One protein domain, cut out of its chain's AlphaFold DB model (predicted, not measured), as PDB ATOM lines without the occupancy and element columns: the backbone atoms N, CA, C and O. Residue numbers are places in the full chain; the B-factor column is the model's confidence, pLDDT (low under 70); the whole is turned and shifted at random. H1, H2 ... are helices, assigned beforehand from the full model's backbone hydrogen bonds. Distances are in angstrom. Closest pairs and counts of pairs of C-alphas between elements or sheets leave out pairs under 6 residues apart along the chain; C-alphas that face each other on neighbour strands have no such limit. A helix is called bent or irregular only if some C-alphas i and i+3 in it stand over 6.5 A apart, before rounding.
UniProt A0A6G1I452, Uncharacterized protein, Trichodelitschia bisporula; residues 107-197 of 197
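AT A GLANCE: This is residues 107 to 197 of the 197 residues of an uncharacterized protein of Trichodelitschia bisporula (UniProt A0A6G1I452). From a small V of H2 and H3, residues 159 to 197, with bent helix H4, stick out as an arching arm. Printed are 91 residues with four named helices, all helix. The whole is extended, radius of gyration of the C-alphas 23.5 A, spans 65 by 32 by 16 A.

IN THESE COORDINATES: Find C-alpha 108 at (8.808, 15.661, -58.390), opening H1, residues 108 to 111; H2 is residues 114 to 129, H3 142 to 161. H4, residues 163 to 193, assigned as one helix by hydrogen bonds, is bent: C-alphas 172 and 175 are 6.9 A apart; its arms are H4a, residues 163 to 172, and H4b, residues 175 to 193, with C-alpha 193 at (52.303, 41.386, -35.707).

HOW THE PARTS SIT: H2 touches residues 142 to 150 of H3, closest at C-alphas Gly 124 and Met 146, 6.3 A, opposite ways at a steep tilt of 51 degrees. In H2 and H4a every O i to N i+4 pair is within hydrogen-bond range, in H3 15 of 16, in H4b 10 of 15.

THE WHOLE: The printed part has no cut, a long H2 to H3 link, and 44 residues under pLDDT 70.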
ATOM      1  N   PRO A 107      11.810  18.241 -55.779       65.19
ATOM      2  CA  PRO A 107      11.128  18.413 -57.058       65.19
ATOM      3  C   PRO A 107      10.694  17.078 -57.661       65.19
ATOM      4  O   PRO A 107      11.531  16.214 -57.927       65.19
ATOM      5  N   SER A 108       9.392  16.924 -57.918       61.62
ATOM      6  CA  SER A 108       8.808  15.661 -58.390       61.62
ATOM      7  C   SER A 108       9.464  15.146 -59.672       61.62
ATOM      8  O   SER A 108       9.609  13.943 -59.825       61.62
ATOM      9  N   LEU A 109       9.971  16.034 -60.537       58.16
ATOM     10  CA  LEU A 109      10.761  15.692 -61.727       58.16
ATOM     11  C   LEU A 109      12.028  14.868 -61.429       58.16
ATOM     12  O   LEU A 109      12.389  14.016 -62.234       58.16
ATOM     13  N   LEU A 110      12.692  15.076 -60.286       61.62
ATOM     14  CA  LEU A 110      13.873  14.292 -59.889       61.62
ATOM     15  C   LEU A 110      13.491  12.887 -59.401       61.62
ATOM     16  O   LEU A 110      14.249  11.941 -59.593       61.62
ATOM     17  N   ILE A 111      12.303  12.747 -58.809       60.12
ATOM     18  CA  ILE A 111      11.756  11.480 -58.298       60.12
ATOM     19  C   ILE A 111      11.076  10.683 -59.430       60.12
ATOM     20  O   ILE A 111      11.126   9.459 -59.456       60.12
ATOM     21  N   SER A 112      10.481  11.388 -60.399       59.03
ATOM     22  CA  SER A 112       9.699  10.853 -61.523       59.03
ATOM     23  C   SER A 112      10.537  10.148 -62.592       59.03
ATOM     24  O   SER A 112       9.974   9.526 -63.493       59.03
ATOM     25  N   THR A 113      11.865  10.250 -62.549       68.81
ATOM     26  CA  THR A 113      12.713   9.488 -63.469       68.81
ATOM     27  C   THR A 113      12.767   8.032 -63.007       68.81
ATOM     28  O   THR A 113      13.258   7.741 -61.921       68.81
ATOM     29  N   GLY A 114      12.252   7.098 -63.818       67.62
ATOM     30  CA  GLY A 114      12.051   5.699 -63.401       67.62
ATOM     31  C   GLY A 114      13.305   5.003 -62.850       67.62
ATOM     32  O   GLY A 114      13.204   4.209 -61.922       67.62
ATOM     33  N   TRP A 115      14.495   5.379 -63.336       74.69
ATOM     34  CA  TRP A 115      15.779   4.875 -62.832       74.69
ATOM     35  C   TRP A 115      16.073   5.278 -61.373       74.69
ATOM     36  O   TRP A 115      16.758   4.542 -60.665       74.69
ATOM     37  N   VAL A 116      15.550   6.419 -60.902       72.31
ATOM     38  CA  VAL A 116      15.654   6.852 -59.497       72.31
ATOM     39  C   VAL A 116      14.703   6.045 -58.623       72.31
ATOM     40  O   VAL A 116      15.128   5.572 -57.572       72.31
ATOM     41  N   ALA A 117      13.458   5.831 -59.057       75.06
ATOM     42  CA  ALA A 117      12.496   5.002 -58.328       75.06
ATOM     43  C   ALA A 117      12.989   3.548 -58.192       75.06
ATOM     44  O   ALA A 117      13.061   3.023 -57.081       75.06
ATOM     45  N   GLU A 118      13.438   2.940 -59.293       81.25
ATOM     46  CA  GLU A 118      14.013   1.590 -59.301       81.25
ATOM     47  C   GLU A 118      15.313   1.510 -58.476       81.25
ATOM     48  O   GLU A 118      15.554   0.537 -57.757       81.25
ATOM     49  N   GLY A 119      16.142   2.559 -58.515       77.75
ATOM     50  CA  GLY A 119      17.305   2.692 -57.642       77.75
ATOM     51  C   GLY A 119      16.915   2.697 -56.162       77.75
ATOM     52  O   GLY A 119      17.445   1.901 -55.386       77.75
ATOM     53  N   ILE A 120      15.967   3.553 -55.772       77.38
ATOM     54  CA  ILE A 120      15.447   3.670 -54.400       77.38
ATOM     55  C   ILE A 120      14.877   2.335 -53.910       77.38
ATOM     56  O   ILE A 120      15.145   1.944 -52.774       77.38
ATOM     57  N   GLU A 121      14.150   1.606 -54.753       82.94
ATOM     58  CA  GLU A 121      13.592   0.297 -54.408       82.94
ATOM     59  C   GLU A 121      14.693  -0.754 -54.174       82.94
ATOM     60  O   GLU A 121      14.723  -1.407 -53.124       82.94
ATOM     61  N   ARG A 122      15.667  -0.857 -55.091       84.38
ATOM     62  CA  ARG A 122      16.814  -1.781 -54.974       84.38
ATOM     63  C   ARG A 122      17.693  -1.467 -53.759       84.38
ATOM     64  O   ARG A 122      18.055  -2.378 -53.009       84.38
ATOM     65  N   PHE A 123      18.004  -0.191 -53.517       80.62
ATOM     66  CA  PHE A 123      18.699   0.227 -52.297       80.62
ATOM     67  C   PHE A 123      17.844  -0.062 -51.060       80.62
ATOM     68  O   PHE A 123      18.364  -0.560 -50.061       80.62
ATOM     69  N   GLY A 124      16.533   0.156 -51.121       82.12
ATOM     70  CA  GLY A 124      15.652  -0.076 -49.988       82.12
ATOM     71  C   GLY A 124      15.481  -1.541 -49.599       82.12
ATOM     72  O   GLY A 124      15.355  -1.848 -48.409       82.12
ATOM     73  N   ALA A 125      15.560  -2.457 -50.561       84.25
ATOM     74  CA  ALA A 125      15.688  -3.884 -50.287       84.25
ATOM     75  C   ALA A 125      17.027  -4.212 -49.591       84.25
ATOM     76  O   ALA A 125      17.052  -4.984 -48.628       84.25
ATOM     77  N   TYR A 126      18.132  -3.584 -50.013       85.31
ATOM     78  CA  TYR A 126      19.452  -3.760 -49.394       85.31
ATOM     79  C   TYR A 126      19.499  -3.259 -47.940       85.31
ATOM     80  O   TYR A 126      19.887  -4.016 -47.050       85.31
ATOM     81  N   PHE A 127      19.062  -2.024 -47.665       84.44
ATOM     82  CA  PHE A 127      19.103  -1.449 -46.310       84.44
ATOM     83  C   PHE A 127      18.184  -2.182 -45.314       84.44
ATOM     84  O   PHE A 127      18.557  -2.331 -44.147       84.44
ATOM     85  N   ARG A 128      17.040  -2.714 -45.778       83.50
ATOM     86  CA  ARG A 128      16.191  -3.626 -44.987       83.50
ATOM     87  C   ARG A 128      16.886  -4.963 -44.721       83.50
ATOM     88  O   ARG A 128      16.982  -5.372 -43.570       83.50
ATOM     89  N   ARG A 129      17.468  -5.607 -45.745       84.81
ATOM     90  CA  ARG A 129      18.239  -6.860 -45.584       84.81
ATOM     91  C   ARG A 129      19.467  -6.702 -44.670       84.81
ATOM     92  O   ARG A 129      19.890  -7.674 -44.056       84.81
ATOM     93  N   LYS A 130      20.032  -5.496 -44.557       84.38
ATOM     94  CA  LYS A 130      21.137  -5.169 -43.634       84.38
ATOM     95  C   LYS A 130      20.685  -4.846 -42.202       84.38
ATOM     96  O   LYS A 130      21.551  -4.623 -41.361       84.38
ATOM     97  N   GLY A 131      19.380  -4.784 -41.921       82.25
ATOM     98  CA  GLY A 131      18.839  -4.433 -40.601       82.25
ATOM     99  C   GLY A 131      19.047  -2.968 -40.193       82.25
ATOM    100  O   GLY A 131      18.805  -2.609 -39.047       82.25
ATOM    101  N   TRP A 132      19.503  -2.100 -41.104       81.25
ATOM    102  CA  TRP A 132      19.723  -0.677 -40.801       81.25
ATOM    103  C   TRP A 132      18.404   0.107 -40.798       81.25
ATOM    104  O   TRP A 132      18.274   1.104 -40.089       81.25
ATOM    105  N   VAL A 133      17.422  -0.377 -41.564       82.56
ATOM    106  CA  VAL A 133      16.044   0.116 -41.605       82.56
ATOM    107  C   VAL A 133      15.112  -1.043 -41.255       82.56
ATOM    108  O   VAL A 133      15.106  -2.059 -41.951       82.56
ATOM    109  N   GLY A 134      14.324  -0.902 -40.192       76.31
ATOM    110  CA  GLY A 134      13.559  -2.005 -39.609       76.31
ATOM    111  C   GLY A 134      13.242  -1.770 -38.136       76.31
ATOM    112  O   GLY A 134      13.586  -0.731 -37.571       76.31
ATOM    113  N   GLU A 135      12.569  -2.728 -37.512       71.38
ATOM    114  CA  GLU A 135      12.352  -2.729 -36.066       71.38
ATOM    115  C   GLU A 135      13.704  -2.939 -35.357       71.38
ATOM    116  O   GLU A 135      14.407  -3.908 -35.628       71.38
ATOM    117  N   GLY A 136      14.129  -1.962 -34.549       73.25
ATOM    118  CA  GLY A 136      15.486  -1.900 -33.979       73.25
ATOM    119  C   GLY A 136      16.584  -1.335 -34.903       73.25
ATOM    120  O   GLY A 136      17.732  -1.227 -34.477       73.25
ATOM    121  N   GLY A 137      16.265  -0.942 -36.142       77.12
ATOM    122  CA  GLY A 137      17.231  -0.343 -37.073       77.12
ATOM    123  C   GLY A 137      17.581   1.112 -36.729       77.12
ATOM    124  O   GLY A 137      16.717   1.882 -36.313       77.12
ATOM    125  N   TRP A 138      18.837   1.521 -36.953       76.44
ATOM    126  CA  TRP A 138      19.354   2.856 -36.585       76.44
ATOM    127  C   TRP A 138      18.647   4.025 -37.298       76.44
ATOM    128  O   TRP A 138      18.626   5.139 -36.785       76.44
ATOM    129  N   PHE A 139      18.033   3.771 -38.458       76.81
ATOM    130  CA  PHE A 139      17.221   4.753 -39.191       76.81
ATOM    131  C   PHE A 139      15.715   4.664 -38.875       76.81
ATOM    132  O   PHE A 139      14.926   5.428 -39.427       76.81
ATOM    133  N   GLY A 140      15.291   3.754 -37.993       77.88
ATOM    134  CA  GLY A 140      13.890   3.533 -37.635       77.88
ATOM    135  C   GLY A 140      13.152   2.539 -38.540       77.88
ATOM    136  O   GLY A 140      13.721   1.910 -39.439       77.88
ATOM    137  N   THR A 141      11.853   2.376 -38.281       76.81
ATOM    138  CA  THR A 141      11.035   1.304 -38.855       76.81
ATOM    139  C   THR A 141      10.843   1.426 -40.367       76.81
ATOM    140  O   THR A 141      10.311   2.419 -40.866       76.81
ATOM    141  N   GLY A 142      11.238   0.358 -41.072       74.00
ATOM    142  CA  GLY A 142      10.787  -0.065 -42.405       74.00
ATOM    143  C   GLY A 142      10.664   1.026 -43.467       74.00
ATOM    144  O   GLY A 142      11.537   1.198 -44.309       74.00
ATOM    145  N   GLU A 143       9.525   1.703 -43.479       77.50
ATOM    146  CA  GLU A 143       9.140   2.676 -44.499       77.50
ATOM    147  C   GLU A 143       9.591   4.102 -44.148       77.50
ATOM    148  O   GLU A 143      10.148   4.810 -44.989       77.50
ATOM    149  N   LYS A 144       9.460   4.495 -42.872       76.94
ATOM    150  CA  LYS A 144       9.900   5.808 -42.369       76.94
ATOM    151  C   LYS A 144      11.418   5.938 -42.421       76.94
ATOM    152  O   LYS A 144      11.928   6.937 -42.923       76.94
ATOM    153  N   GLY A 145      12.136   4.902 -41.981       79.25
ATOM    154  CA  GLY A 145      13.596   4.889 -42.063       79.25
ATOM    155  C   GLY A 145      14.113   4.877 -43.499       79.25
ATOM    156  O   GLY A 145      15.131   5.501 -43.785       79.25
ATOM    157  N   MET A 146      13.375   4.262 -44.432       78.94
ATOM    158  CA  MET A 146      13.735   4.308 -45.848       78.94
ATOM    159  C   MET A 146      13.622   5.721 -46.410       78.94
ATOM    160  O   MET A 146      14.537   6.195 -47.081       78.94
ATOM    161  N   ARG A 147      12.521   6.410 -46.092       80.94
ATOM    162  CA  ARG A 147      12.279   7.792 -46.510       80.94
ATOM    163  C   ARG A 147      13.397   8.723 -46.030       80.94
ATOM    164  O   ARG A 147      13.918   9.476 -46.842       80.94
ATOM    165  N   ILE A 148      13.847   8.582 -44.779       79.75
ATOM    166  CA  ILE A 148      14.981   9.345 -44.224       79.75
ATOM    167  C   ILE A 148      16.282   9.072 -44.998       79.75
ATOM    168  O   ILE A 148      16.972  10.011 -45.393       79.75
ATOM    169  N   VAL A 149      16.621   7.801 -45.255       80.81
ATOM    170  CA  VAL A 149      17.838   7.438 -46.012       80.81
ATOM    171  C   VAL A 149      17.800   8.015 -47.433       80.81
ATOM    172  O   VAL A 149      18.802   8.557 -47.902       80.81
ATOM    173  N   VAL A 150      16.646   7.950 -48.100       80.19
ATOM    174  CA  VAL A 150      16.439   8.500 -49.449       80.19
ATOM    175  C   VAL A 150      16.514  10.028 -49.454       80.19
ATOM    176  O   VAL A 150      17.181  10.586 -50.320       80.19
ATOM    177  N   GLU A 151      15.900  10.710 -48.485       75.88
ATOM    178  CA  GLU A 151      15.957  12.173 -48.347       75.88
ATOM    179  C   GLU A 151      17.399  12.665 -48.142       75.88
ATOM    180  O   GLU A 151      17.845  13.583 -48.835       75.88
ATOM    181  N   VAL A 152      18.168  12.008 -47.265       76.06
ATOM    182  CA  VAL A 152      19.589  12.325 -47.029       76.06
ATOM    183  C   VAL A 152      20.444  12.042 -48.270       76.06
ATOM    184  O   VAL A 152      21.279  12.870 -48.649       76.06
ATOM    185  N   ALA A 153      20.228  10.904 -48.940       78.44
ATOM    186  CA  ALA A 153      20.955  10.549 -50.158       78.44
ATOM    187  C   ALA A 153      20.650  11.515 -51.316       78.44
ATOM    188  O   ALA A 153      21.573  11.950 -52.008       78.44
ATOM    189  N   ALA A 154      19.382  11.901 -51.496       74.69
ATOM    190  CA  ALA A 154      18.955  12.873 -52.497       74.69
ATOM    191  C   ALA A 154      19.542  14.263 -52.217       74.69
ATOM    192  O   ALA A 154      20.105  14.879 -53.123       74.69
ATOM    193  N   ALA A 155      19.506  14.731 -50.964       72.44
ATOM    194  CA  ALA A 155      20.136  15.990 -50.573       72.44
ATOM    195  C   ALA A 155      21.642  15.988 -50.898       72.44
ATOM    196  O   ALA A 155      22.134  16.902 -51.562       72.44
ATOM    197  N   TRP A 156      22.372  14.932 -50.524       70.12
ATOM    198  CA  TRP A 156      23.800  14.795 -50.840       70.12
ATOM    199  C   TRP A 156      24.084  14.707 -52.348       70.12
ATOM    200  O   TRP A 156      25.046  15.311 -52.833       70.12
ATOM    201  N   ALA A 157      23.241  14.002 -53.107       76.38
ATOM    202  CA  ALA A 157      23.358  13.899 -54.558       76.38
ATOM    203  C   ALA A 157      23.153  15.258 -55.248       76.38
ATOM    204  O   ALA A 157      23.960  15.630 -56.100       76.38
ATOM    205  N   VAL A 158      22.150  16.042 -54.841       70.38
ATOM    206  CA  VAL A 158      21.911  17.395 -55.378       70.38
ATOM    207  C   VAL A 158      23.045  18.352 -54.990       70.38
ATOM    208  O   VAL A 158      23.522  19.136 -55.812       70.38
ATOM    209  N   VAL A 159      23.568  18.235 -53.770       65.56
ATOM    210  CA  VAL A 159      24.754  18.976 -53.315       65.56
ATOM    211  C   VAL A 159      25.971  18.651 -54.191       65.56
ATOM    212  O   VAL A 159      26.681  19.574 -54.597       65.56
ATOM    213  N   LYS A 160      26.174  17.382 -54.564       69.62
ATOM    214  CA  LYS A 160      27.202  16.981 -55.537       69.62
ATOM    215  C   LYS A 160      26.918  17.469 -56.961       69.62
ATOM    216  O   LYS A 160      27.843  17.928 -57.623       69.62
ATOM    217  N   ALA A 161      25.670  17.440 -57.425       73.19
ATOM    218  CA  ALA A 161      25.291  17.951 -58.747       73.19
ATOM    219  C   ALA A 161      25.564  19.463 -58.896       73.19
ATOM    220  O   ALA A 161      25.889  19.938 -59.981       73.19
ATOM    221  N   LEU A 162      25.517  20.212 -57.790       71.81
ATOM    222  CA  LEU A 162      25.858  21.637 -57.727       71.81
ATOM    223  C   LEU A 162      27.373  21.939 -57.707       71.81
ATOM    224  O   LEU A 162      27.743  23.113 -57.674       71.81
ATOM    225  N   LEU A 163      28.266  20.939 -57.715       68.81
ATOM    226  CA  LEU A 163      29.725  21.150 -57.711       68.81
ATOM    227  C   LEU A 163      30.268  21.974 -58.900       68.81
ATOM    228  O   LEU A 163      30.992  22.933 -58.634       68.81
ATOM    229  N   PRO A 164      29.945  21.692 -60.184       67.62
ATOM    230  CA  PRO A 164      30.449  22.493 -61.306       67.62
ATOM    231  C   PRO A 164      29.963  23.949 -61.261       67.62
ATOM    232  O   PRO A 164      30.739  24.866 -61.529       67.62
ATOM    233  N   VAL A 165      28.715  24.180 -60.835       71.12
ATOM    234  CA  VAL A 165      28.167  25.533 -60.628       71.12
ATOM    235  C   VAL A 165      28.922  26.247 -59.501       71.12
ATOM    236  O   VAL A 165      29.337  27.394 -59.668       71.12
ATOM    237  N   ARG A 166      29.192  25.559 -58.381       65.88
ATOM    238  CA  ARG A 166      30.023  26.085 -57.282       65.88
ATOM    239  C   ARG A 166      31.439  26.436 -57.724       65.88
ATOM    240  O   ARG A 166      31.963  27.459 -57.287       65.88
ATOM    241  N   LEU A 167      32.048  25.620 -58.584       61.19
ATOM    242  CA  LEU A 167      33.383  25.877 -59.118       61.19
ATOM    243  C   LEU A 167      33.388  27.150 -59.977       61.19
ATOM    244  O   LEU A 167      34.209  28.034 -59.739       61.19
ATOM    245  N   ALA A 168      32.425  27.292 -60.894       67.19
ATOM    246  CA  ALA A 168      32.276  28.486 -61.728       67.19
ATOM    247  C   ALA A 168      32.044  29.763 -60.894       67.19
ATOM    248  O   ALA A 168      32.738  30.763 -61.088       67.19
ATOM    249  N   VAL A 169      31.132  29.715 -59.914       68.69
ATOM    250  CA  VAL A 169      30.839  30.850 -59.020       68.69
ATOM    251  C   VAL A 169      32.040  31.200 -58.131       68.69
ATOM    252  O   VAL A 169      32.353  32.380 -57.974       68.69
ATOM    253  N   SER A 170      32.767  30.206 -57.604       61.00
ATOM    254  CA  SER A 170      33.984  30.445 -56.808       61.00
ATOM    255  C   SER A 170      35.072  31.122 -57.647       61.00
ATOM    256  O   SER A 170      35.642  32.129 -57.222       61.00
ATOM    257  N   VAL A 171      35.333  30.625 -58.863       65.75
ATOM    258  CA  VAL A 171      36.322  31.212 -59.787       65.75
ATOM    259  C   VAL A 171      35.950  32.655 -60.145       65.75
ATOM    260  O   VAL A 171      36.804  33.538 -60.062       65.75
ATOM    261  N   TRP A 172      34.676  32.925 -60.446       69.69
ATOM    262  CA  TRP A 172      34.185  34.276 -60.751       69.69
ATOM    263  C   TRP A 172      34.255  35.237 -59.550       69.69
ATOM    264  O   TRP A 172      34.625  36.403 -59.698       69.69
ATOM    265  N   GLY A 173      33.952  34.754 -58.339       62.91
ATOM    266  CA  GLY A 173      33.993  35.549 -57.106       62.91
ATOM    267  C   GLY A 173      35.405  35.844 -56.582       62.91
ATOM    268  O   GLY A 173      35.618  36.869 -55.928       62.91
ATOM    269  N   THR A 174      36.389  34.995 -56.900       63.50
ATOM    270  CA  THR A 174      37.782  35.103 -56.418       63.50
ATOM    271  C   THR A 174      38.411  36.494 -56.621       63.50
ATOM    272  O   THR A 174      38.887  37.069 -55.634       63.50
ATOM    273  N   PRO A 175      38.403  37.104 -57.828       60.97
ATOM    274  CA  PRO A 175      39.005  38.423 -58.039       60.97
ATOM    275  C   PRO A 175      38.277  39.567 -57.319       60.97
ATOM    276  O   PRO A 175      38.867  40.636 -57.163       60.97
ATOM    277  N   TRP A 176      37.020  39.401 -56.897       63.97
ATOM    278  CA  TRP A 176      36.296  40.400 -56.097       63.97
ATOM    279  C   TRP A 176      36.574  40.212 -54.599       63.97
ATOM    280  O   TRP A 176      36.996  41.153 -53.923       63.97
ATOM    281  N   PHE A 177      36.462  38.981 -54.097       56.44
ATOM    282  CA  PHE A 177      36.695  38.643 -52.688       56.44
ATOM    283  C   PHE A 177      38.131  38.945 -52.231       56.44
ATOM    284  O   PHE A 177      38.336  39.507 -51.152       56.44
ATOM    285  N   ALA A 178      39.131  38.672 -53.079       58.50
ATOM    286  CA  ALA A 178      40.524  39.027 -52.806       58.50
ATOM    287  C   ALA A 178      40.718  40.546 -52.600       58.50
ATOM    288  O   ALA A 178      41.503  40.964 -51.747       58.50
ATOM    289  N   ARG A 179      39.965  41.384 -53.327       60.66
ATOM    290  CA  ARG A 179      40.011  42.848 -53.173       60.66
ATOM    291  C   ARG A 179      39.275  43.325 -51.918       60.66
ATOM    292  O   ARG A 179      39.806  44.175 -51.204       60.66
ATOM    293  N   VAL A 180      38.096  42.771 -51.628       60.22
ATOM    294  CA  VAL A 180      37.234  43.231 -50.523       60.22
ATOM    295  C   VAL A 180      37.697  42.729 -49.151       60.22
ATOM    296  O   VAL A 180      37.675  43.504 -48.199       60.22
ATOM    297  N   VAL A 181      38.147  41.475 -49.027       57.91
ATOM    298  CA  VAL A 181      38.401  40.839 -47.715       57.91
ATOM    299  C   VAL A 181      39.892  40.709 -47.393       57.91
ATOM    300  O   VAL A 181      40.323  41.098 -46.306       57.91
ATOM    301  N   VAL A 182      40.720  40.241 -48.333       57.22
ATOM    302  CA  VAL A 182      42.163  40.043 -48.071       57.22
ATOM    303  C   VAL A 182      42.886  41.388 -47.893       57.22
ATOM    304  O   VAL A 182      43.745  41.522 -47.019       57.22
ATOM    305  N   GLY A 183      42.483  42.414 -48.650       59.75
ATOM    306  CA  GLY A 183      43.002  43.782 -48.549       59.75
ATOM    307  C   GLY A 183      42.943  44.399 -47.137       59.75
ATOM    308  O   GLY A 183      43.970  44.884 -46.652       59.75
ATOM    309  N   PRO A 184      41.784  44.455 -46.450       57.28
ATOM    310  CA  PRO A 184      41.701  44.935 -45.068       57.28
ATOM    311  C   PRO A 184      42.261  43.942 -44.035       57.28
ATOM    312  O   PRO A 184      43.014  44.370 -43.156       57.28
ATOM    313  N   VAL A 185      41.980  42.636 -44.145       55.81
ATOM    314  CA  VAL A 185      42.419  41.640 -43.143       55.81
ATOM    315  C   VAL A 185      43.946  41.526 -43.092       55.81
ATOM    316  O   VAL A 185      44.531  41.583 -42.008       55.81
ATOM    317  N   GLY A 186      44.624  41.487 -44.245       58.84
ATOM    318  CA  GLY A 186      46.091  41.456 -44.307       58.84
ATOM    319  C   GLY A 186      46.751  42.703 -43.700       58.84
ATOM    320  O   GLY A 186      47.803  42.605 -43.063       58.84
ATOM    321  N   ARG A 187      46.110  43.876 -43.817       58.25
ATOM    322  CA  ARG A 187      46.554  45.118 -43.152       58.25
ATOM    323  C   ARG A 187      46.345  45.067 -41.635       58.25
ATOM    324  O   ARG A 187      47.204  45.561 -40.904       58.25
ATOM    325  N   GLY A 188      45.260  44.452 -41.161       60.69
ATOM    326  CA  GLY A 188      44.999  44.219 -39.736       60.69
ATOM    327  C   GLY A 188      46.031  43.288 -39.094       60.69
ATOM    328  O   GLY A 188      46.715  43.685 -38.151       60.69
ATOM    329  N   VAL A 189      46.222  42.092 -39.661       62.38
ATOM    330  CA  VAL A 189      47.182  41.091 -39.155       62.38
ATOM    331  C   VAL A 189      48.608  41.648 -39.136       62.38
ATOM    332  O   VAL A 189      49.287  41.563 -38.112       62.38
ATOM    333  N   LYS A 190      49.048  42.318 -40.212       57.28
ATOM    334  CA  LYS A 190      50.377  42.957 -40.270       57.28
ATOM    335  C   LYS A 190      50.555  44.053 -39.209       57.28
ATOM    336  O   LYS A 190      51.666  44.233 -38.715       57.28
ATOM    337  N   ARG A 191      49.489  44.774 -38.838       61.03
ATOM    338  CA  ARG A 191      49.525  45.805 -37.785       61.03
ATOM    339  C   ARG A 191      49.649  45.199 -36.385       61.03
ATOM    340  O   ARG A 191      50.388  45.750 -35.578       61.03
ATOM    341  N   VAL A 192      48.979  44.077 -36.112       68.44
ATOM    342  CA  VAL A 192      49.104  43.349 -34.835       68.44
ATOM    343  C   VAL A 192      50.505  42.741 -34.702       68.44
ATOM    344  O   VAL A 192      51.194  42.994 -33.718       68.44
ATOM    345  N   PHE A 193      50.986  42.040 -35.734       69.25
ATOM    346  CA  PHE A 193      52.303  41.386 -35.707       69.25
ATOM    347  C   PHE A 193      53.487  42.365 -35.603       69.25
ATOM    348  O   PHE A 193      54.534  42.006 -35.074       69.25
ATOM    349  N   ARG A 194      53.331  43.612 -36.078       59.56
ATOM    350  CA  ARG A 194      54.356  44.671 -35.975       59.56
ATOM    351  C   ARG A 194      54.240  45.533 -34.707       59.56
ATOM    352  O   ARG A 194      54.846  46.600 -34.662       59.56
ATOM    353  N   ARG A 195      53.419  45.121 -33.733       60.03
ATOM    354  CA  ARG A 195      53.244  45.783 -32.424       60.03
ATOM    355  C   ARG A 195      53.672  44.893 -31.242       60.03
ATOM    356  O   ARG A 195      53.655  45.356 -30.112       60.03
ATOM    357  N   GLY A 196      54.042  43.636 -31.512       55.44
ATOM    358  CA  GLY A 196      54.586  42.667 -30.546       55.44
ATOM    359  C   GLY A 196      56.070  42.329 -30.762       55.44
ATOM    360  O   GLY A 196      56.525  41.279 -30.318       55.44
ATOM    361  N   ARG A 197      56.792  43.181 -31.496       43.97
ATOM    362  CA  ARG A 197      58.256  43.242 -31.610       43.97
ATOM    363  C   ARG A 197      58.673  44.697 -31.448       43.97
ATOM    364  O   ARG A 197      59.806  44.897 -30.975       43.97
TER     365      ARG A 197